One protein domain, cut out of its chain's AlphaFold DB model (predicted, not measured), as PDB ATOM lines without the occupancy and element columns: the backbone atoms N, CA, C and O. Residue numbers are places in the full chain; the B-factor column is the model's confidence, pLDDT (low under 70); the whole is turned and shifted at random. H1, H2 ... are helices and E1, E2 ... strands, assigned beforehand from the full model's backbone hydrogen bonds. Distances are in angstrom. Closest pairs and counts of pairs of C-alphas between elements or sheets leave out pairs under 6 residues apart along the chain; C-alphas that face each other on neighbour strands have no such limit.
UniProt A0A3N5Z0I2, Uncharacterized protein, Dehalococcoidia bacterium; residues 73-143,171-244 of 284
ATOM      1  N   ILE A  73     247.536 159.884 206.613       87.12
ATOM      2  CA  ILE A  73     246.290 159.210 206.239       87.12
ATOM      3  C   ILE A  73     245.699 159.946 205.038       87.12
ATOM      4  O   ILE A  73     245.523 161.164 205.073       87.12
ATOM      5  N   ARG A  74     245.410 159.211 203.956       88.75
ATOM      6  CA  ARG A  74     244.714 159.748 202.780       88.75
ATOM      7  C   ARG A  74     243.208 159.587 202.957       88.75
ATOM      8  O   ARG A  74     242.720 158.472 203.124       88.75
ATOM      9  N   HIS A  75     242.494 160.696 202.841       90.56
ATOM     10  CA  HIS A  75     241.040 160.765 202.820       90.56
ATOM     11  C   HIS A  75     240.545 160.980 201.385       90.56
ATOM     12  O   HIS A  75     241.243 161.555 200.543       90.56
ATOM     13  N   GLU A  76     239.341 160.488 201.097       91.69
ATOM     14  CA  GLU A  76     238.696 160.583 199.789       91.69
ATOM     15  C   GLU A  76     237.179 160.704 199.966       91.69
ATOM     16  O   GLU A  76     236.555 159.855 200.604       91.69
ATOM     17  N   GLN A  77     236.585 161.755 199.398       92.06
ATOM     18  CA  GLN A  77     235.146 162.011 199.424       92.06
ATOM     19  C   GLN A  77     234.632 162.195 197.988       92.06
ATOM     20  O   GLN A  77     235.125 163.076 197.279       92.06
ATOM     21  N   PRO A  78     233.658 161.393 197.518       92.44
ATOM     22  CA  PRO A  78     233.088 161.559 196.186       92.44
ATOM     23  C   PRO A  78     232.298 162.870 196.097       92.44
ATOM     24  O   PRO A  78     231.561 163.223 197.017       92.44
ATOM     25  N   LEU A  79     232.430 163.568 194.971       90.75
ATOM     26  CA  LEU A  79     231.708 164.803 194.683       90.75
ATOM     27  C   LEU A  79     230.586 164.559 193.672       90.75
ATOM     28  O   LEU A  79     230.735 163.781 192.728       90.75
ATOM     29  N   GLN A  80     229.484 165.288 193.831       87.25
ATOM     30  CA  GLN A  80     228.424 165.385 192.829       87.25
ATOM     31  C   GLN A  80     228.440 166.797 192.220       87.25
ATOM     32  O   GLN A  80     228.626 167.761 192.964       87.25
ATOM     33  N   PRO A  81     228.281 166.943 190.893       85.94
ATOM     34  CA  PRO A  81     228.196 168.255 190.264       85.94
ATOM     35  C   PRO A  81     226.859 168.915 190.627       85.94
ATOM     36  O   PRO A  81     225.809 168.287 190.496       85.94
ATOM     37  N   TYR A  82     226.884 170.183 191.045       83.75
ATOM     38  CA  TYR A  82     225.662 170.964 191.302       83.75
ATOM     39  C   TYR A  82     225.138 171.655 190.037       83.75
ATOM     40  O   TYR A  82     223.951 171.962 189.941       83.75
ATOM     41  N   ILE A  83     226.008 171.854 189.041       82.56
ATOM     42  CA  ILE A  83     225.644 172.268 187.684       82.56
ATOM     43  C   ILE A  83     226.207 171.241 186.703       82.56
ATOM     44  O   ILE A  83     227.401 170.949 186.714       82.56
ATOM     45  N   LEU A  84     225.350 170.730 185.823       83.25
ATOM     46  CA  LEU A  84     225.723 169.860 184.712       83.25
ATOM     47  C   LEU A  84     224.971 170.302 183.459       83.25
ATOM     48  O   LEU A  84     223.744 170.373 183.465       83.25
ATOM     49  N   TRP A  85     225.701 170.579 182.383       77.25
ATOM     50  CA  TRP A  85     225.138 170.776 181.049       77.25
ATOM     51  C   TRP A  85     226.131 170.333 179.968       77.25
ATOM     52  O   TRP A  85     227.318 170.133 180.229       77.25
ATOM     53  N   SER A  86     225.654 170.184 178.733       73.12
ATOM     54  CA  SER A  86     226.528 170.020 177.569       73.12
ATOM     55  C   SER A  86     225.940 170.639 176.313       73.12
ATOM     56  O   SER A  86     224.727 170.829 176.195       73.12
ATOM     57  N   ASN A  87     226.818 170.974 175.372       69.25
ATOM     58  CA  ASN A  87     226.416 171.481 174.069       69.25
ATOM     59  C   ASN A  87     227.374 170.956 172.975       69.25
ATOM     60  O   ASN A  87     228.582 171.192 173.081       69.25
ATOM     61  N   PRO A  88     226.875 170.249 171.940       61.81
ATOM     62  CA  PRO A  88     227.704 169.736 170.846       61.81
ATOM     63  C   PRO A  88     228.221 170.844 169.910       61.81
ATOM     64  O   PRO A  88     229.297 170.700 169.334       61.81
ATOM     65  N   GLU A  89     227.486 171.954 169.781       60.53
ATOM     66  CA  GLU A  89     227.819 173.088 168.902       60.53
ATOM     67  C   GLU A  89     228.888 174.016 169.521       60.53
ATOM     68  O   GLU A  89     229.482 174.845 168.828       60.53
ATOM     69  N   LEU A  90     229.164 173.890 170.828       61.88
ATOM     70  CA  LEU A  90     230.231 174.647 171.483       61.88
ATOM     71  C   LEU A  90     231.612 174.147 171.054       61.88
ATOM     72  O   LEU A  90     231.992 173.005 171.309       61.88
ATOM     73  N   THR A  91     232.387 175.062 170.472       58.97
ATOM     74  CA  THR A  91     233.724 174.803 169.920       58.97
ATOM     75  C   THR A  91     234.818 175.641 170.595       58.97
ATOM     76  O   THR A  91     235.709 176.190 169.943       58.97
ATOM     77  N   PHE A  92     234.762 175.734 171.932       58.03
ATOM     78  CA  PHE A  92     235.796 176.379 172.753       58.03
ATOM     79  C   PHE A  92     237.186 175.846 172.366       58.03
ATOM     80  O   PHE A  92     237.392 174.637 172.326       58.03
ATOM     81  N   ASN A  93     238.126 176.725 172.007       55.75
ATOM     82  CA  ASN A  93     239.478 176.365 171.548       55.75
ATOM     83  C   ASN A  93     239.558 175.228 170.495       55.75
ATOM     84  O   ASN A  93     240.515 174.457 170.482       55.75
ATOM     85  N   LYS A  94     238.596 175.165 169.555       53.19
ATOM     86  CA  LYS A  94     238.486 174.153 168.470       53.19
ATOM     87  C   LYS A  94     238.122 172.731 168.926       53.19
ATOM     88  O   LYS A  94     238.095 171.820 168.094       53.19
ATOM     89  N   HIS A  95     237.821 172.537 170.206       52.69
ATOM     90  CA  HIS A  95     237.245 171.300 170.728       52.69
ATOM     91  C   HIS A  95     235.849 171.043 170.126       52.69
ATOM     92  O   HIS A  95     235.255 171.944 169.532       52.69
ATOM     93  N   LYS A  96     235.333 169.813 170.212       52.28
ATOM     94  CA  LYS A  96     234.037 169.413 169.640       52.28
ATOM     95  C   LYS A  96     233.209 168.688 170.690       52.28
ATOM     96  O   LYS A  96     233.568 167.589 171.099       52.28
ATOM     97  N   SER A  97     232.060 169.268 171.029       57.09
ATOM     98  CA  SER A  97     231.239 168.909 172.194       57.09
ATOM     99  C   SER A  97     231.915 169.272 173.509       57.09
ATOM    100  O   SER A  97     232.935 168.700 173.885       57.09
ATOM    101  N   LEU A  98     231.309 170.215 174.229       72.38
ATOM    102  CA  LEU A  98     231.758 170.618 175.554       72.38
ATOM    103  C   LEU A  98     230.760 170.120 176.600       72.38
ATOM    104  O   LEU A  98     229.600 170.542 176.606       72.38
ATOM    105  N   TRP A  99     231.220 169.238 177.484       80.31
ATOM    106  CA  TRP A  99     230.545 168.917 178.739       80.31
ATOM    107  C   TRP A  99     231.068 169.833 179.842       80.31
ATOM    108  O   TRP A  99     232.276 170.048 179.946       80.31
ATOM    109  N   TYR A 100     230.160 170.342 180.670       84.75
ATOM    110  CA  TYR A 100     230.462 171.197 181.810       84.75
ATOM    111  C   TYR A 100     229.960 170.547 183.094       84.75
ATOM    112  O   TYR A 100     228.767 170.259 183.219       84.75
ATOM    113  N   TYR A 101     230.862 170.374 184.056       87.50
ATOM    114  CA  TYR A 101     230.556 169.880 185.394       87.50
ATOM    115  C   TYR A 101     231.056 170.895 186.424       87.50
ATOM    116  O   TYR A 101     232.263 171.037 186.624       87.50
ATOM    117  N   GLY A 102     230.130 171.609 187.057       90.19
ATOM    118  CA  GLY A 102     230.422 172.553 188.129       90.19
ATOM    119  C   GLY A 102     230.293 171.903 189.501       90.19
ATOM    120  O   GLY A 102     229.276 171.268 189.794       90.19
ATOM    121  N   TYR A 103     231.311 172.080 190.342       92.12
ATOM    122  CA  TYR A 103     231.374 171.586 191.719       92.12
ATOM    123  C   TYR A 103     231.578 172.744 192.695       92.12
ATOM    124  O   TYR A 103     232.401 173.630 192.458       92.12
ATOM    125  N   ASP A 104     230.816 172.718 193.784       91.81
ATOM    126  CA  ASP A 104     230.938 173.632 194.915       91.81
ATOM    127  C   ASP A 104     231.812 172.958 195.980       91.81
ATOM    128  O   ASP A 104     231.538 171.830 196.401       91.81
ATOM    129  N   LEU A 105     232.890 173.635 196.366       90.69
ATOM    130  CA  LEU A 105     233.837 173.212 197.394       90.69
ATOM    131  C   LEU A 105     233.728 174.078 198.664       90.69
ATOM    132  O   LEU A 105     234.420 173.807 199.640       90.69
ATOM    133  N   SER A 106     232.853 175.091 198.694       87.00
ATOM    134  CA  SER A 106     232.706 176.018 199.829       87.00
ATOM    135  C   SER A 106     232.214 175.344 201.117       87.00
ATOM    136  O   SER A 106     232.532 175.798 202.215       87.00
ATOM    137  N   GLY A 107     231.488 174.226 200.994       83.06
ATOM    138  CA  GLY A 107     231.064 173.379 202.113       83.06
ATOM    139  C   GLY A 107     232.145 172.441 202.672       83.06
ATOM    140  O   GLY A 107     231.846 171.663 203.577       83.06
ATOM    141  N   PHE A 108     233.372 172.476 202.143       83.88
ATOM    142  CA  PHE A 108     234.481 171.615 202.561       83.88
ATOM    143  C   PHE A 108     235.509 172.406 203.373       83.88
ATOM    144  O   PHE A 108     235.837 173.550 203.058       83.88
ATOM    145  N   THR A 109     236.070 171.776 204.405       80.50
ATOM    146  CA  THR A 109     237.216 172.334 205.134       80.50
ATOM    147  C   THR A 109     238.415 172.458 204.190       80.50
ATOM    148  O   THR A 109     238.694 171.554 203.405       80.50
ATOM    149  N   ALA A 110     239.145 173.572 204.257       74.94
ATOM    150  CA  ALA A 110     240.352 173.757 203.458       74.94
ATOM    151  C   ALA A 110     241.522 172.959 204.063       74.94
ATOM    152  O   ALA A 110     242.004 173.289 205.148       74.94
ATOM    153  N   HIS A 111     242.003 171.927 203.362       80.75
ATOM    154  CA  HIS A 111     243.116 171.088 203.826       80.75
ATOM    155  C   HIS A 111     244.429 171.436 203.100       80.75
ATOM    156  O   HIS A 111     244.456 171.676 201.892       80.75
ATOM    157  N   ASN A 112     245.563 171.384 203.811       73.06
ATOM    158  CA  ASN A 112     246.890 171.782 203.297       73.06
ATOM    159  C   ASN A 112     247.399 170.984 202.073       73.06
ATOM    160  O   ASN A 112     248.388 171.382 201.457       73.06
ATOM    161  N   LYS A 113     246.752 169.864 201.733       82.38
ATOM    162  CA  LYS A 113     247.058 168.980 200.594       82.38
ATOM    163  C   LYS A 113     245.789 168.574 199.821       82.38
ATOM    164  O   LYS A 113     245.643 167.427 199.409       82.38
ATOM    165  N   GLN A 114     244.840 169.495 199.681       89.06
ATOM    166  CA  GLN A 114     243.560 169.263 199.009       89.06
ATOM    167  C   GLN A 114     243.716 169.171 197.480       89.06
ATOM    168  O   GLN A 114     244.090 170.140 196.817       89.06
ATOM    169  N   LYS A 115     243.379 168.013 196.907       93.31
ATOM    170  CA  LYS A 115     243.364 167.760 195.462       93.31
ATOM    171  C   LYS A 115     241.991 167.329 194.966       93.31
ATOM    172  O   LYS A 115     241.333 166.511 195.613       93.31
ATOM    173  N   ILE A 116     241.642 167.736 193.751       93.19
ATOM    174  CA  ILE A 116     240.607 167.063 192.966       93.19
ATOM    175  C   ILE A 116     241.207 165.843 192.265       93.19
ATOM    176  O   ILE A 116     242.336 165.888 191.775       93.19
ATOM    177  N   ARG A 117     240.449 164.750 192.217       92.12
ATOM    178  CA  ARG A 117     240.808 163.501 191.547       92.12
ATOM    179  C   ARG A 117     239.697 163.122 190.578       92.12
ATOM    180  O   ARG A 117     238.562 162.900 190.989       92.12
ATOM    181  N   ILE A 118     240.026 163.038 189.293       88.56
ATOM    182  CA  ILE A 118     239.095 162.661 188.225       88.56
ATOM    183  C   ILE A 118     239.501 161.282 187.708       88.56
ATOM    184  O   ILE A 118     240.608 161.097 187.199       88.56
ATOM    185  N   MET A 119     238.614 160.303 187.864       85.31
ATOM    186  CA  MET A 119     238.872 158.898 187.554       85.31
ATOM    187  C   MET A 119     237.923 158.413 186.459       85.31
ATOM    188  O   MET A 119     236.719 158.271 186.678       85.31
ATOM    189  N   PHE A 120     238.488 158.156 185.280       78.00
ATOM    190  CA  PHE A 120     237.770 157.711 184.088       78.00
ATOM    191  C   PHE A 120     237.573 156.197 184.094       78.00
ATOM    192  O   PHE A 120     238.509 155.432 184.333       78.00
ATOM    193  N   PHE A 121     236.349 155.758 183.816       72.94
ATOM    194  CA  PHE A 121     236.003 154.346 183.732       72.94
ATOM    195  C   PHE A 121     236.021 153.858 182.279       72.94
ATOM    196  O   PHE A 121     235.869 154.618 181.327       72.94
ATOM    197  N   LYS A 122     236.207 152.546 182.115       64.12
ATOM    198  CA  LYS A 122     236.329 151.870 180.818       64.12
ATOM    199  C   LYS A 122     235.141 152.177 179.890       64.12
ATOM    200  O   LYS A 122     234.031 151.699 180.134       64.12
ATOM    201  N   GLN A 123     235.412 152.864 178.781       60.53
ATOM    202  CA  GLN A 123     234.477 153.033 177.665       60.53
ATOM    203  C   GLN A 123     234.361 151.751 176.813       60.53
ATOM    204  O   GLN A 123     235.158 150.817 176.945       60.53
ATOM    205  N   GLN A 124     233.369 151.703 175.916       54.12
ATOM    206  CA  GLN A 124     233.287 150.674 174.864       54.12
ATOM    207  C   GLN A 124     234.036 151.063 173.578       54.12
ATOM    208  O   GLN A 124     234.432 150.179 172.819       54.12
ATOM    209  N   PHE A 125     234.268 152.360 173.363       55.12
ATOM    210  CA  PHE A 125     234.911 152.931 172.178       55.12
ATOM    211  C   PHE A 125     236.203 153.658 172.579       55.12
ATOM    212  O   PHE A 125     236.309 154.149 173.700       55.12
ATOM    213  N   TYR A 126     237.199 153.686 171.689       54.75
ATOM    214  CA  TYR A 126     238.502 154.307 171.952       54.75
ATOM    215  C   TYR A 126     238.565 155.690 171.304       54.75
ATOM    216  O   TYR A 126     238.888 155.802 170.122       54.75
ATOM    217  N   GLU A 127     238.283 156.737 172.074       62.31
ATOM    218  CA  GLU A 127     238.369 158.121 171.605       62.31
ATOM    219  C   GLU A 127     239.221 158.983 172.542       62.31
ATOM    220  O   GLU A 127     239.243 158.788 173.760       62.31
ATOM    221  N   TYR A 128     239.937 159.944 171.958       68.06
ATOM    222  CA  TYR A 128     240.723 160.919 172.708       68.06
ATOM    223  C   TYR A 128     239.782 161.877 173.432       68.06
ATOM    224  O   TYR A 128     238.963 162.548 172.805       68.06
ATOM    225  N   THR A 129     239.918 161.948 174.752       74.69
ATOM    226  CA  THR A 129     239.197 162.912 175.581       74.69
ATOM    227  C   THR A 129     240.188 163.895 176.186       74.69
ATOM    228  O   THR A 129     241.201 163.495 176.758       74.69
ATOM    229  N   ALA A 130     239.873 165.180 176.063       79.69
ATOM    230  CA  ALA A 130     240.589 166.266 176.708       79.69
ATOM    231  C   ALA A 130     239.779 166.756 177.913       79.69
ATOM    232  O   ALA A 130     238.569 166.962 177.813       79.69
ATOM    233  N   VAL A 131     240.451 166.952 179.042       84.12
ATOM    234  CA  VAL A 131     239.863 167.417 180.301       84.12
ATOM    235  C   VAL A 131     240.616 168.652 180.752       84.12
ATOM    236  O   VAL A 131     241.843 168.620 180.817       84.12
ATOM    237  N   SER A 132     239.885 169.704 181.105       87.12
ATOM    238  CA  SER A 132     240.437 170.978 181.566       87.12
ATOM    239  C   SER A 132     239.696 171.435 182.816       87.12
ATOM    240  O   SER A 132     238.466 171.481 182.819       87.12
ATOM    241  N   VAL A 133     240.432 171.772 183.872       90.62
ATOM    242  CA  VAL A 133     239.878 172.146 185.177       90.62
ATOM    243  C   VAL A 133     240.229 173.592 185.498       90.62
ATOM    244  O   VAL A 133     241.375 174.016 185.348       90.62
ATOM    245  N   PHE A 134     239.230 174.341 185.949       91.69
ATOM    246  CA  PHE A 134     239.332 175.761 186.256       91.69
ATOM    247  C   PHE A 134     238.819 176.029 187.666       91.69
ATOM    248  O   PHE A 134     237.764 175.518 188.045       91.69
ATOM    249  N   ASP A 135     239.534 176.865 188.412       93.06
ATOM    250  CA  ASP A 135     238.996 177.545 189.582       93.06
ATOM    251  C   ASP A 135     238.079 178.671 189.103       93.06
ATOM    252  O   ASP A 135     238.493 179.581 188.375       93.06
ATOM    253  N   MET A 136     236.815 178.562 189.483       92.00
ATOM    254  CA  MET A 136     235.755 179.495 189.135       92.00
ATOM    255  C   MET A 136     235.554 180.556 190.218       92.00
ATOM    256  O   MET A 136     234.809 181.508 189.985       92.00
ATOM    257  N   HIS A 137     236.202 180.441 191.380       89.56
ATOM    258  CA  HIS A 137     236.124 181.449 192.430       89.56
ATOM    259  C   HIS A 137     236.962 182.694 192.056       89.56
ATOM    260  O   HIS A 137     238.073 182.554 191.547       89.56
ATOM    261  N   PRO A 138     236.491 183.938 192.290       87.25
ATOM    262  CA  PRO A 138     235.178 184.365 192.789       87.25
ATOM    263  C   PRO A 138     234.201 184.746 191.650       87.25
ATOM    264  O   PRO A 138     233.354 185.625 191.809       87.25
ATOM    265  N   ARG A 139     234.358 184.173 190.449       84.50
ATOM    266  CA  ARG A 139     233.564 184.486 189.243       84.50
ATOM    267  C   ARG A 139     232.233 183.728 189.163       84.50
ATOM    268  O   ARG A 139     231.357 184.146 188.398       84.50
ATOM    269  N   GLY A 140     232.054 182.655 189.930       88.25
ATOM    270  CA  GLY A 140     230.790 181.932 190.052       88.25
ATOM    271  C   GLY A 140     230.466 180.986 188.894       88.25
ATOM    272  O   GLY A 140     230.935 181.177 187.767       88.25
ATOM    273  N   GLN A 141     229.551 180.048 189.153       89.62
ATOM    274  CA  GLN A 141     228.954 179.087 188.200       89.62
ATOM    275  C   GLN A 141     228.812 179.582 186.734       89.62
ATOM    276  O   GLN A 141     228.235 180.658 186.518       89.62
ATOM    277  N   ILE A 142     229.218 178.821 185.704       85.88
ATOM    278  CA  ILE A 142     228.668 179.002 184.345       85.88
ATOM    279  C   ILE A 142     227.320 178.279 184.294       85.88
ATOM    280  O   ILE A 142     227.250 177.058 184.138       85.88
ATOM    281  N   LEU A 143     226.243 179.052 184.450       83.81
ATOM    282  CA  LEU A 143     224.873 178.554 184.335       83.81
ATOM    283  C   LEU A 143     224.640 177.911 182.961       83.81
ATOM    284  O   LEU A 143     225.222 178.343 181.963       83.81
ATOM    285  N   SER A 171     220.036 186.057 169.552       67.38
ATOM    286  CA  SER A 171     220.931 186.997 170.237       67.38
ATOM    287  C   SER A 171     221.252 186.509 171.652       67.38
ATOM    288  O   SER A 171     222.415 186.500 172.034       67.38
ATOM    289  N   THR A 172     220.253 185.989 172.370       71.56
ATOM    290  CA  THR A 172     220.377 185.402 173.712       71.56
ATOM    291  C   THR A 172     221.425 184.289 173.791       71.56
ATOM    292  O   THR A 172     222.244 184.292 174.710       71.56
ATOM    293  N   PHE A 173     221.444 183.353 172.834       73.75
ATOM    294  CA  PHE A 173     222.419 182.257 172.821       73.75
ATOM    295  C   PHE A 173     223.842 182.766 172.556       73.75
ATOM    296  O   PHE A 173     224.766 182.426 173.295       73.75
ATOM    297  N   ASN A 174     224.014 183.662 171.579       74.94
ATOM    298  CA  ASN A 174     225.312 184.285 171.299       74.94
ATOM    299  C   ASN A 174     225.818 185.128 172.489       74.94
ATOM    300  O   ASN A 174     227.009 185.104 172.802       74.94
ATOM    301  N   THR A 175     224.924 185.831 173.193       78.69
ATOM    302  CA  THR A 175     225.245 186.559 174.430       78.69
ATOM    303  C   THR A 175     225.683 185.610 175.546       78.69
ATOM    304  O   THR A 175     226.674 185.894 176.217       78.69
ATOM    305  N   TRP A 176     225.012 184.465 175.718       82.62
ATOM    306  CA  TRP A 176     225.422 183.450 176.693       82.62
ATOM    307  C   TRP A 176     226.803 182.858 176.367       82.62
ATOM    308  O   TRP A 176     227.624 182.751 177.274       82.62
ATOM    309  N   ILE A 177     227.117 182.574 175.093       78.25
ATOM    310  CA  ILE A 177     228.472 182.147 174.683       78.25
ATOM    311  C   ILE A 177     229.514 183.207 175.066       78.25
ATOM    312  O   ILE A 177     230.546 182.870 175.644       78.25
ATOM    313  N   GLY A 178     229.238 184.487 174.799       79.12
ATOM    314  CA  GLY A 178     230.125 185.586 175.189       79.12
ATOM    315  C   GLY A 178     230.370 185.648 176.702       79.12
ATOM    316  O   GLY A 178     231.510 185.804 177.135       79.12
ATOM    317  N   MET A 179     229.323 185.458 177.512       83.12
ATOM    318  CA  MET A 179     229.430 185.406 178.975       83.12
ATOM    319  C   MET A 179     230.184 184.166 179.477       83.12
ATOM    320  O   MET A 179     230.966 184.278 180.420       83.12
ATOM    321  N   ALA A 180     229.974 182.999 178.860       82.69
ATOM    322  CA  ALA A 180     230.652 181.755 179.219       82.69
ATOM    323  C   ALA A 180     232.155 181.819 178.904       82.69
ATOM    324  O   ALA A 180     232.968 181.527 179.779       82.69
ATOM    325  N   ASN A 181     232.523 182.289 177.705       80.50
ATOM    326  CA  ASN A 181     233.921 182.512 177.327       80.50
ATOM    327  C   ASN A 181     234.582 183.524 178.272       80.50
ATOM    328  O   ASN A 181     235.576 183.190 178.901       80.50
ATOM    329  N   MET A 182     233.967 184.695 178.492       83.25
ATOM    330  CA  MET A 182     234.490 185.709 179.416       83.25
ATOM    331  C   MET A 182     234.689 185.169 180.844       83.25
ATOM    332  O   MET A 182     235.622 185.581 181.531       83.25
ATOM    333  N   LYS A 183     233.835 184.248 181.318       87.12
ATOM    334  CA  LYS A 183     234.048 183.583 182.612       87.12
ATOM    335  C   LYS A 183     235.268 182.662 182.600       87.12
ATOM    336  O   LYS A 183     236.015 182.698 183.570       87.12
ATOM    337  N   LEU A 184     235.481 181.879 181.539       82.12
ATOM    338  CA  LEU A 184     236.643 180.989 181.399       82.12
ATOM    339  C   LEU A 184     237.954 181.764 181.190       82.12
ATOM    340  O   LEU A 184     238.957 181.424 181.808       82.12
ATOM    341  N   ASP A 185     237.937 182.838 180.396       81.81
ATOM    342  CA  ASP A 185     239.099 183.696 180.117       81.81
ATOM    343  C   ASP A 185     239.630 184.410 181.380       81.81
ATOM    344  O   ASP A 185     240.798 184.794 181.443       81.81
ATOM    345  N   PHE A 186     238.779 184.574 182.404       83.31
ATOM    346  CA  PHE A 186     239.131 185.116 183.722       83.31
ATOM    347  C   PHE A 186     239.099 184.077 184.860       83.31
ATOM    348  O   PHE A 186     239.197 184.472 186.028       83.31
ATOM    349  N   ALA A 187     238.954 182.786 184.551       86.62
ATOM    350  CA  ALA A 187     239.057 181.690 185.512       86.62
ATOM    351  C   ALA A 187     240.509 181.193 185.597       86.62
ATOM    352  O   ALA A 187     241.243 181.203 184.607       86.62
ATOM    353  N   HIS A 188     240.948 180.743 186.772       89.50
ATOM    354  CA  HIS A 188     242.319 180.260 186.935       89.50
ATOM    355  C   HIS A 188     242.407 178.789 186.509       89.50
ATOM    356  O   HIS A 188     241.817 177.912 187.134       89.50
ATOM    357  N   PHE A 189     243.127 178.511 185.421       89.06
ATOM    358  CA  PHE A 189     243.324 177.150 184.922       89.06
ATOM    359  C   PHE A 189     244.216 176.342 185.878       89.06
ATOM    360  O   PHE A 189     245.414 176.594 185.983       89.06
ATOM    361  N   LEU A 190     243.625 175.353 186.554       87.81
ATOM    362  CA  LEU A 190     244.302 174.490 187.529       87.81
ATOM    363  C   LEU A 190     245.077 173.342 186.868       87.81
ATOM    364  O   LEU A 190     245.953 172.741 187.489       87.81
ATOM    365  N   GLY A 191     244.754 173.026 185.616       86.69
ATOM    366  CA  GLY A 191     245.413 171.987 184.834       86.69
ATOM    367  C   GLY A 191     244.433 171.101 184.078       86.69
ATOM    368  O   GLY A 191     243.227 171.342 184.032       86.69
ATOM    369  N   GLY A 192     244.962 170.056 183.453       83.44
ATOM    370  CA  GLY A 192     244.186 169.177 182.594       83.44
ATOM    371  C   GLY A 192     245.043 168.114 181.922       83.44
ATOM    372  O   GLY A 192     246.229 167.979 182.213       83.44
ATOM    373  N   SER A 193     244.437 167.370 181.003       79.50
ATOM    374  CA  SER A 193     245.131 166.434 180.120       79.50
ATOM    375  C   SER A 193     244.411 166.382 178.779       79.50
ATOM    376  O   SER A 193     243.193 166.221 178.740       79.50
ATOM    377  N   THR A 194     245.152 166.546 177.685       70.06
ATOM    378  CA  THR A 194     244.633 166.553 176.307       70.06
ATOM    379  C   THR A 194     244.464 165.158 175.717       70.06
ATOM    380  O   THR A 194     243.632 164.963 174.835       70.06
ATOM    381  N   ASP A 195     245.232 164.191 176.223       63.75
ATOM    382  CA  ASP A 195     245.455 162.888 175.598       63.75
ATOM    383  C   ASP A 195     245.061 161.739 176.538       63.75
ATOM    384  O   ASP A 195     245.798 160.766 176.718       63.75
ATOM    385  N   LEU A 196     243.878 161.833 177.161       64.44
ATOM    386  CA  LEU A 196     243.328 160.739 177.968       64.44
ATOM    387  C   LEU A 196     242.813 159.619 177.061       64.44
ATOM    388  O   LEU A 196     241.619 159.494 176.781       64.44
ATOM    389  N   PHE A 197     243.739 158.780 176.608       56.00
ATOM    390  CA  PHE A 197     243.433 157.557 175.884       56.00
ATOM    391  C   PHE A 197     242.854 156.510 176.852       56.00
ATOM    392  O   PHE A 197     243.592 155.805 177.543       56.00
ATOM    393  N   MET A 198     241.519 156.419 176.927       58.31
ATOM    394  CA  MET A 198     240.776 155.574 177.881       58.31
ATOM    395  C   MET A 198     240.838 154.068 177.560       58.31
ATOM    396  O   MET A 198     239.833 153.403 177.309       58.31
ATOM    397  N   ASN A 199     242.045 153.502 177.599       43.47
ATOM    398  CA  ASN A 199     242.275 152.065 177.496       43.47
ATOM    399  C   ASN A 199     242.015 151.344 178.839       43.47
ATOM    400  O   ASN A 199     241.896 151.950 179.906       43.47
ATOM    401  N   ARG A 200     241.878 150.015 178.786       44.72
ATOM    402  CA  ARG A 200     241.425 149.162 179.893       44.72
ATOM    403  C   ARG A 200     242.288 149.289 181.156       44.72
ATOM    404  O   ARG A 200     243.482 149.030 181.113       44.72
ATOM    405  N   ALA A 201     241.621 149.481 182.295       45.34
ATOM    406  CA  ALA A 201     242.085 149.159 183.656       45.34
ATOM    407  C   ALA A 201     243.347 149.868 184.198       45.34
ATOM    408  O   ALA A 201     243.626 149.729 185.384       45.34
ATOM    409  N   THR A 202     244.076 150.642 183.389       49.22
ATOM    410  CA  THR A 202     245.308 151.347 183.798       49.22
ATOM    411  C   THR A 202     245.248 152.865 183.610       49.22
ATOM    412  O   THR A 202     246.264 153.534 183.779       49.22
ATOM    413  N   ALA A 203     244.076 153.422 183.284       58.62
ATOM    414  CA  ALA A 203     243.879 154.865 183.168       58.62
ATOM    415  C   ALA A 203     244.236 155.565 184.492       58.62
ATOM    416  O   ALA A 203     243.536 155.417 185.496       58.62
ATOM    417  N   SER A 204     245.348 156.304 184.503       67.81
ATOM    418  CA  SER A 204     245.771 157.074 185.672       67.81
ATOM    419  C   SER A 204     244.752 158.181 185.970       67.81
ATOM    420  O   SER A 204     244.276 158.826 185.033       67.81
ATOM    421  N   PRO A 205     244.401 158.424 187.246       81.44
ATOM    422  CA  PRO A 205     243.512 159.522 187.591       81.44
ATOM    423  C   PRO A 205     244.188 160.863 187.292       81.44
ATOM    424  O   PRO A 205     245.385 161.029 187.535       81.44
ATOM    425  N   VAL A 206     243.412 161.838 186.825       86.06
ATOM    426  CA  VAL A 206     243.864 163.232 186.767       86.06
ATOM    427  C   VAL A 206     243.749 163.795 188.182       86.06
ATOM    428  O   VAL A 206     242.641 164.002 188.676       86.06
ATOM    429  N   GLU A 207     244.884 163.988 188.853       90.75
ATOM    430  CA  GLU A 207     244.970 164.635 190.168       90.75
ATOM    431  C   GLU A 207     245.542 166.053 190.024       90.75
ATOM    432  O   GLU A 207     246.658 166.209 189.530       90.75
ATOM    433  N   LEU A 208     244.809 167.069 190.487       91.94
ATOM    434  CA  LEU A 208     245.221 168.482 190.458       91.94
ATOM    435  C   LEU A 208     245.044 169.112 191.848       91.94
ATOM    436  O   LEU A 208     244.121 168.748 192.576       91.94
ATOM    437  N   ASP A 209     245.921 170.044 192.227       91.62
ATOM    438  CA  ASP A 209     245.784 170.815 193.473       91.62
ATOM    439  C   ASP A 209     244.602 171.800 193.348       91.62
ATOM    440  O   ASP A 209     244.401 172.407 192.296       91.62
ATOM    441  N   THR A 210     243.795 171.919 194.405       90.19
ATOM    442  CA  THR A 210     242.585 172.775 194.468       90.19
ATOM    443  C   THR A 210     242.541 173.616 195.747       90.19
ATOM    444  O   THR A 210     241.486 174.034 196.220       90.19
ATOM    445  N   ARG A 211     243.697 173.818 196.379       88.00
ATOM    446  CA  ARG A 211     243.818 174.496 197.668       88.00
ATOM    447  C   ARG A 211     243.438 175.973 197.560       88.00
ATOM    448  O   ARG A 211     244.139 176.762 196.934       88.00
ATOM    449  N   GLY A 212     242.349 176.341 198.232       85.25
ATOM    450  CA  GLY A 212     241.773 177.689 198.200       85.25
ATOM    451  C   GLY A 212     240.662 177.871 197.161       85.25
ATOM    452  O   GLY A 212     239.907 178.835 197.269       85.25
ATOM    453  N   SER A 213     240.502 176.933 196.223       90.38
ATOM    454  CA  SER A 213     239.401 176.927 195.259       90.38
ATOM    455  C   SER A 213     238.082 176.607 195.960       90.38
ATOM    456  O   SER A 213     237.920 175.524 196.521       90.38
ATOM    457  N   GLN A 214     237.127 177.539 195.926       91.81
ATOM    458  CA  GLN A 214     235.782 177.338 196.495       91.81
ATOM    459  C   GLN A 214     234.771 176.825 195.464       91.81
ATOM    460  O   GLN A 214     233.752 176.251 195.827       91.81
ATOM    461  N   GLU A 215     235.046 177.015 194.178       92.81
ATOM    462  CA  GLU A 215     234.200 176.601 193.063       92.81
ATOM    463  C   GLU A 215     235.118 176.084 191.958       92.81
ATOM    464  O   GLU A 215     236.016 176.808 191.538       92.81
ATOM    465  N   ILE A 216     234.899 174.872 191.447       93.69
ATOM    466  CA  ILE A 216     235.651 174.368 190.288       93.69
ATOM    467  C   ILE A 216     234.721 173.969 189.148       93.69
ATOM    468  O   ILE A 216     233.657 173.389 189.375       93.69
ATOM    469  N   ALA A 217     235.162 174.234 187.921       91.12
ATOM    470  CA  ALA A 217     234.550 173.729 186.701       91.12
ATOM    471  C   ALA A 217     235.471 172.701 186.046       91.12
ATOM    472  O   ALA A 217     236.649 172.970 185.806       91.12
ATOM    473  N   ILE A 218     234.917 171.540 185.709       89.69
ATOM    474  CA  ILE A 218     235.568 170.523 184.888       89.69
ATOM    475  C   ILE A 218     234.917 170.569 183.505       89.69
ATOM    476  O   ILE A 218     233.742 170.234 183.341       89.69
ATOM    477  N   LEU A 219     235.695 170.995 182.512       85.88
ATOM    478  CA  LEU A 219     235.352 170.898 181.099       85.88
ATOM    479  C   LEU A 219     235.847 169.562 180.551       85.88
ATOM    480  O   LEU A 219     237.015 169.214 180.737       85.88
ATOM    481  N   ILE A 220     234.985 168.842 179.834       81.44
ATOM    482  CA  ILE A 220     235.358 167.608 179.133       81.44
ATOM    483  C   ILE A 220     234.981 167.735 177.655       81.44
ATOM    484  O   ILE A 220     233.815 167.928 177.312       81.44
ATOM    485  N   ASN A 221     235.985 167.618 176.787       77.88
ATOM    486  CA  ASN A 221     235.849 167.491 175.339       77.88
ATOM    487  C   ASN A 221     236.131 166.040 174.945       77.88
ATOM    488  O   ASN A 221     237.223 165.539 175.207       77.88
ATOM    489  N   GLY A 222     235.190 165.393 174.274       69.56
ATOM    490  CA  GLY A 222     235.288 163.988 173.889       69.56
ATOM    491  C   GLY A 222     234.037 163.536 173.130       69.56
ATOM    492  O   GLY A 222     233.240 164.391 172.729       69.56
ATOM    493  N   PRO A 223     233.840 162.217 172.937       59.81
ATOM    494  CA  PRO A 223     232.659 161.668 172.278       59.81
ATOM    495  C   PRO A 223     231.346 162.249 172.805       59.81
ATOM    496  O   PRO A 223     231.156 162.491 173.998       59.81
ATOM    497  N   THR A 224     230.404 162.421 171.883       51.47
ATOM    498  CA  THR A 224     229.131 163.122 172.077       51.47
ATOM    499  C   THR A 224     228.174 162.454 173.074       51.47
ATOM    500  O   THR A 224     227.197 163.075 173.479       51.47
ATOM    501  N   ASP A 225     228.405 161.200 173.472       55.56
ATOM    502  CA  ASP A 225     227.489 160.424 174.320       55.56
ATOM    503  C   ASP A 225     227.973 160.323 175.788       55.56
ATOM    504  O   ASP A 225     228.984 159.663 176.064       55.56
ATOM    505  N   PRO A 226     227.232 160.892 176.764       51.41
ATOM    506  CA  PRO A 226     227.598 160.825 178.179       51.41
ATOM    507  C   PRO A 226     227.451 159.420 178.776       51.41
ATOM    508  O   PRO A 226     228.076 159.128 179.793       51.41
ATOM    509  N   GLN A 227     226.667 158.520 178.168       52.53
ATOM    510  CA  GLN A 227     226.568 157.134 178.640       52.53
ATOM    511  C   GLN A 227     227.886 156.374 178.441       52.53
ATOM    512  O   GLN A 227     228.187 155.449 179.209       52.53
ATOM    513  N   ASN A 228     228.679 156.799 177.448       52.78
ATOM    514  CA  ASN A 228     230.015 156.290 177.171       52.78
ATOM    515  C   ASN A 228     231.088 156.976 178.030       52.78
ATOM    516  O   ASN A 228     232.000 156.295 178.498       52.78
ATOM    517  N   CYS A 229     231.013 158.289 178.289       59.06
ATOM    518  CA  CYS A 229     231.972 158.982 179.169       59.06
ATOM    519  C   CYS A 229     231.604 158.857 180.657       59.06
ATOM    520  O   CYS A 229     231.205 159.811 181.320       59.06
ATOM    521  N   ARG A 230     231.763 157.646 181.205       71.19
ATOM    522  CA  ARG A 230     231.642 157.407 182.647       71.19
ATOM    523  C   ARG A 230     232.935 157.794 183.354       71.19
ATOM    524  O   ARG A 230     233.972 157.173 183.133       71.19
ATOM    525  N   PHE A 231     232.854 158.745 184.271       78.62
ATOM    526  CA  PHE A 231     233.932 159.079 185.197       78.62
ATOM    527  C   PHE A 231     233.366 159.325 186.597       78.62
ATOM    528  O   PHE A 231     232.154 159.396 186.797       78.62
ATOM    529  N   SER A 232     234.257 159.421 187.574       85.75
ATOM    530  CA  SER A 232     233.954 159.873 188.929       85.75
ATOM    531  C   SER A 232     234.888 161.012 189.305       85.75
ATOM    532  O   SER A 232     236.001 161.111 188.783       85.75
ATOM    533  N   VAL A 233     234.418 161.867 190.206       90.44
ATOM    534  CA  VAL A 233     235.193 162.964 190.778       90.44
ATOM    535  C   VAL A 233     235.174 162.803 192.285       90.44
ATOM    536  O   VAL A 233     234.112 162.596 192.875       90.44
ATOM    537  N   SER A 234     236.340 162.891 192.906       93.88
ATOM    538  CA  SER A 234     236.487 162.890 194.355       93.88
ATOM    539  C   SER A 234     237.433 163.997 194.795       93.88
ATOM    540  O   SER A 234     238.415 164.317 194.123       93.88
ATOM    541  N   LEU A 235     237.134 164.591 195.946       93.62
ATOM    542  CA  LEU A 235     238.092 165.401 196.675       93.62
ATOM    543  C   LEU A 235     238.962 164.456 197.501       93.62
ATOM    544  O   LEU A 235     238.443 163.571 198.181       93.62
ATOM    545  N   THR A 236     240.278 164.630 197.450       93.38
ATOM    546  CA  THR A 236     241.218 163.850 198.261       93.38
ATOM    547  C   THR A 236     242.181 164.763 198.997       93.38
ATOM    548  O   THR A 236     242.607 165.783 198.461       93.38
ATOM    549  N   TRP A 237     242.518 164.404 200.230       92.12
ATOM    550  CA  TRP A 237     243.468 165.146 201.054       92.12
ATOM    551  C   TRP A 237     244.279 164.190 201.928       92.12
ATOM    552  O   TRP A 237     243.935 163.017 202.076       92.12
ATOM    553  N   GLU A 238     245.390 164.679 202.470       89.44
ATOM    554  CA  GLU A 238     246.271 163.921 203.359       89.44
ATOM    555  C   GLU A 238     246.422 164.663 204.686       89.44
ATOM    556  O   GLU A 238     246.775 165.846 204.686       89.44
ATOM    557  N   GLU A 239     246.211 163.963 205.800       86.44
ATOM    558  CA  GLU A 239     246.375 164.510 207.149       86.44
ATOM    559  C   GLU A 239     247.477 163.756 207.910       86.44
ATOM    560  O   GLU A 239     247.542 162.526 207.824       86.44
ATOM    561  N   PRO A 240     248.374 164.456 208.631       84.38
ATOM    562  CA  PRO A 240     249.358 163.815 209.490       84.38
ATOM    563  C   PRO A 240     248.692 163.340 210.786       84.38
ATOM    564  O   PRO A 240     248.132 164.133 211.540       84.38
ATOM    565  N   VAL A 241     248.794 162.044 211.061       85.62
ATOM    566  CA  VAL A 241     248.360 161.422 212.313       85.62
ATOM    567  C   VAL A 241     249.578 160.838 213.016       85.62
ATOM    568  O   VAL A 241     250.337 160.063 212.433       85.62
ATOM    569  N   THR A 242     249.778 161.222 214.274       85.50
ATOM    570  CA  THR A 242     250.871 160.720 215.109       85.50
ATOM    571  C   THR A 242     250.473 159.381 215.724       85.50
ATOM    572  O   THR A 242     249.723 159.332 216.699       85.50
ATOM    573  N   GLU A 243     250.973 158.281 215.165       85.25
ATOM    574  CA  GLU A 243     250.784 156.936 215.714       85.25
ATOM    575  C   GLU A 243     251.958 156.593 216.649       85.25
ATOM    576  O   GLU A 243     253.126 156.682 216.271       85.25
ATOM    577  N   ASN A 244     251.663 156.188 217.887       85.94
ATOM    578  CA  ASN A 244     252.681 155.740 218.841       85.94
ATOM    579  C   ASN A 244     253.103 154.302 218.514       85.94
ATOM    580  O   ASN A 244     252.362 153.359 218.794       85.94
TER     581      ASN A 244
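What this domain is: This is residues 73 to 143 and 171 to 244 of the 284 residues of an uncharacterized protein of Dehalococcoidia bacterium (UniProt A0A3N5Z0I2). Two strongly twisted antiparallel sheets are partly face to face as a sandwich, their strands crossed at 43 degrees; H1 lies off both sheets at one end of the long axis, and the last residues of the long strand E9 reach out at the other. The 145 printed residues hold nine named strands and one named helix, in the order E1 E2 E3 E4 E5 H1 E6 E7 E8 E9, and the class is mostly strand. The sheets run E2 E3 E8 E5 E6 and E1 E9 E4 E7. The whole is compact, with a radius of gyration of the C-alphas of 16.1 A, and flat, spanning 65 by 38 by 20 A.

Where its parts are: Find C-alpha 73 at (246.290, 159.210, 206.239), where E1, residues 73 to 78, begins. Read on to E2, residues 83 to 87, E3, 98 to 104, E4, 115 to 120, and E5, 128 to 135, 23.8 A long. After the cut, find C-alpha 171 at (220.931, 186.997, 170.237); from there H1 runs 20.9 A to residue 185. E6, residues 188 to 197, is 25.3 A long; E7 is residues 206 to 209 and E8 residues 215 to 221. E9, residues 231 to 244, covers 38.7 A, bends by 51 degrees at residue 240 and ends at C-alpha 244, (252.681, 155.740, 218.841).

How they stand to each other: Start with the five-strand sheet, whose edge strands are E2 and E6. The hairpin E2 and E3 has N 100 and O 85 at 2.9 A. Look next at E3 and E8, with N 101 and O 218 at 3.0 A, then at E8 and E5, with N 219 and O 132 at 2.8 A, and at E5 and E6, with N 133 and O 191 at 2.8 A. In the other sheet, E1 and E9 have N 75 and O 237 at 2.8 A, E9 and E4 have N 117 and O 234 at 2.8 A, and E4 and E7 have N 116 and O 208 at 2.9 A. Between the sheets, the closest C-alphas of E6 and E7, those of Gly 191 and Leu 208, are 6.6 A apart. H1 is not on either sheet, and every O i to N i+4 pair in it is within hydrogen-bond range.

The domain as a whole: The C-alphas farthest apart, those of Ser 171 and Asn 244, are 65.9 A apart. Residues 144 to 170 are not printed, and C-alphas 143 and 171 stand 16.9 A apart across this cut. Of the links printed whole, none is long. The mean pLDDT of the printed part is 78.2; look for values under 70 at residues 87 to 97, 122 to 128, 171, 195 to 204 and 222 to 229.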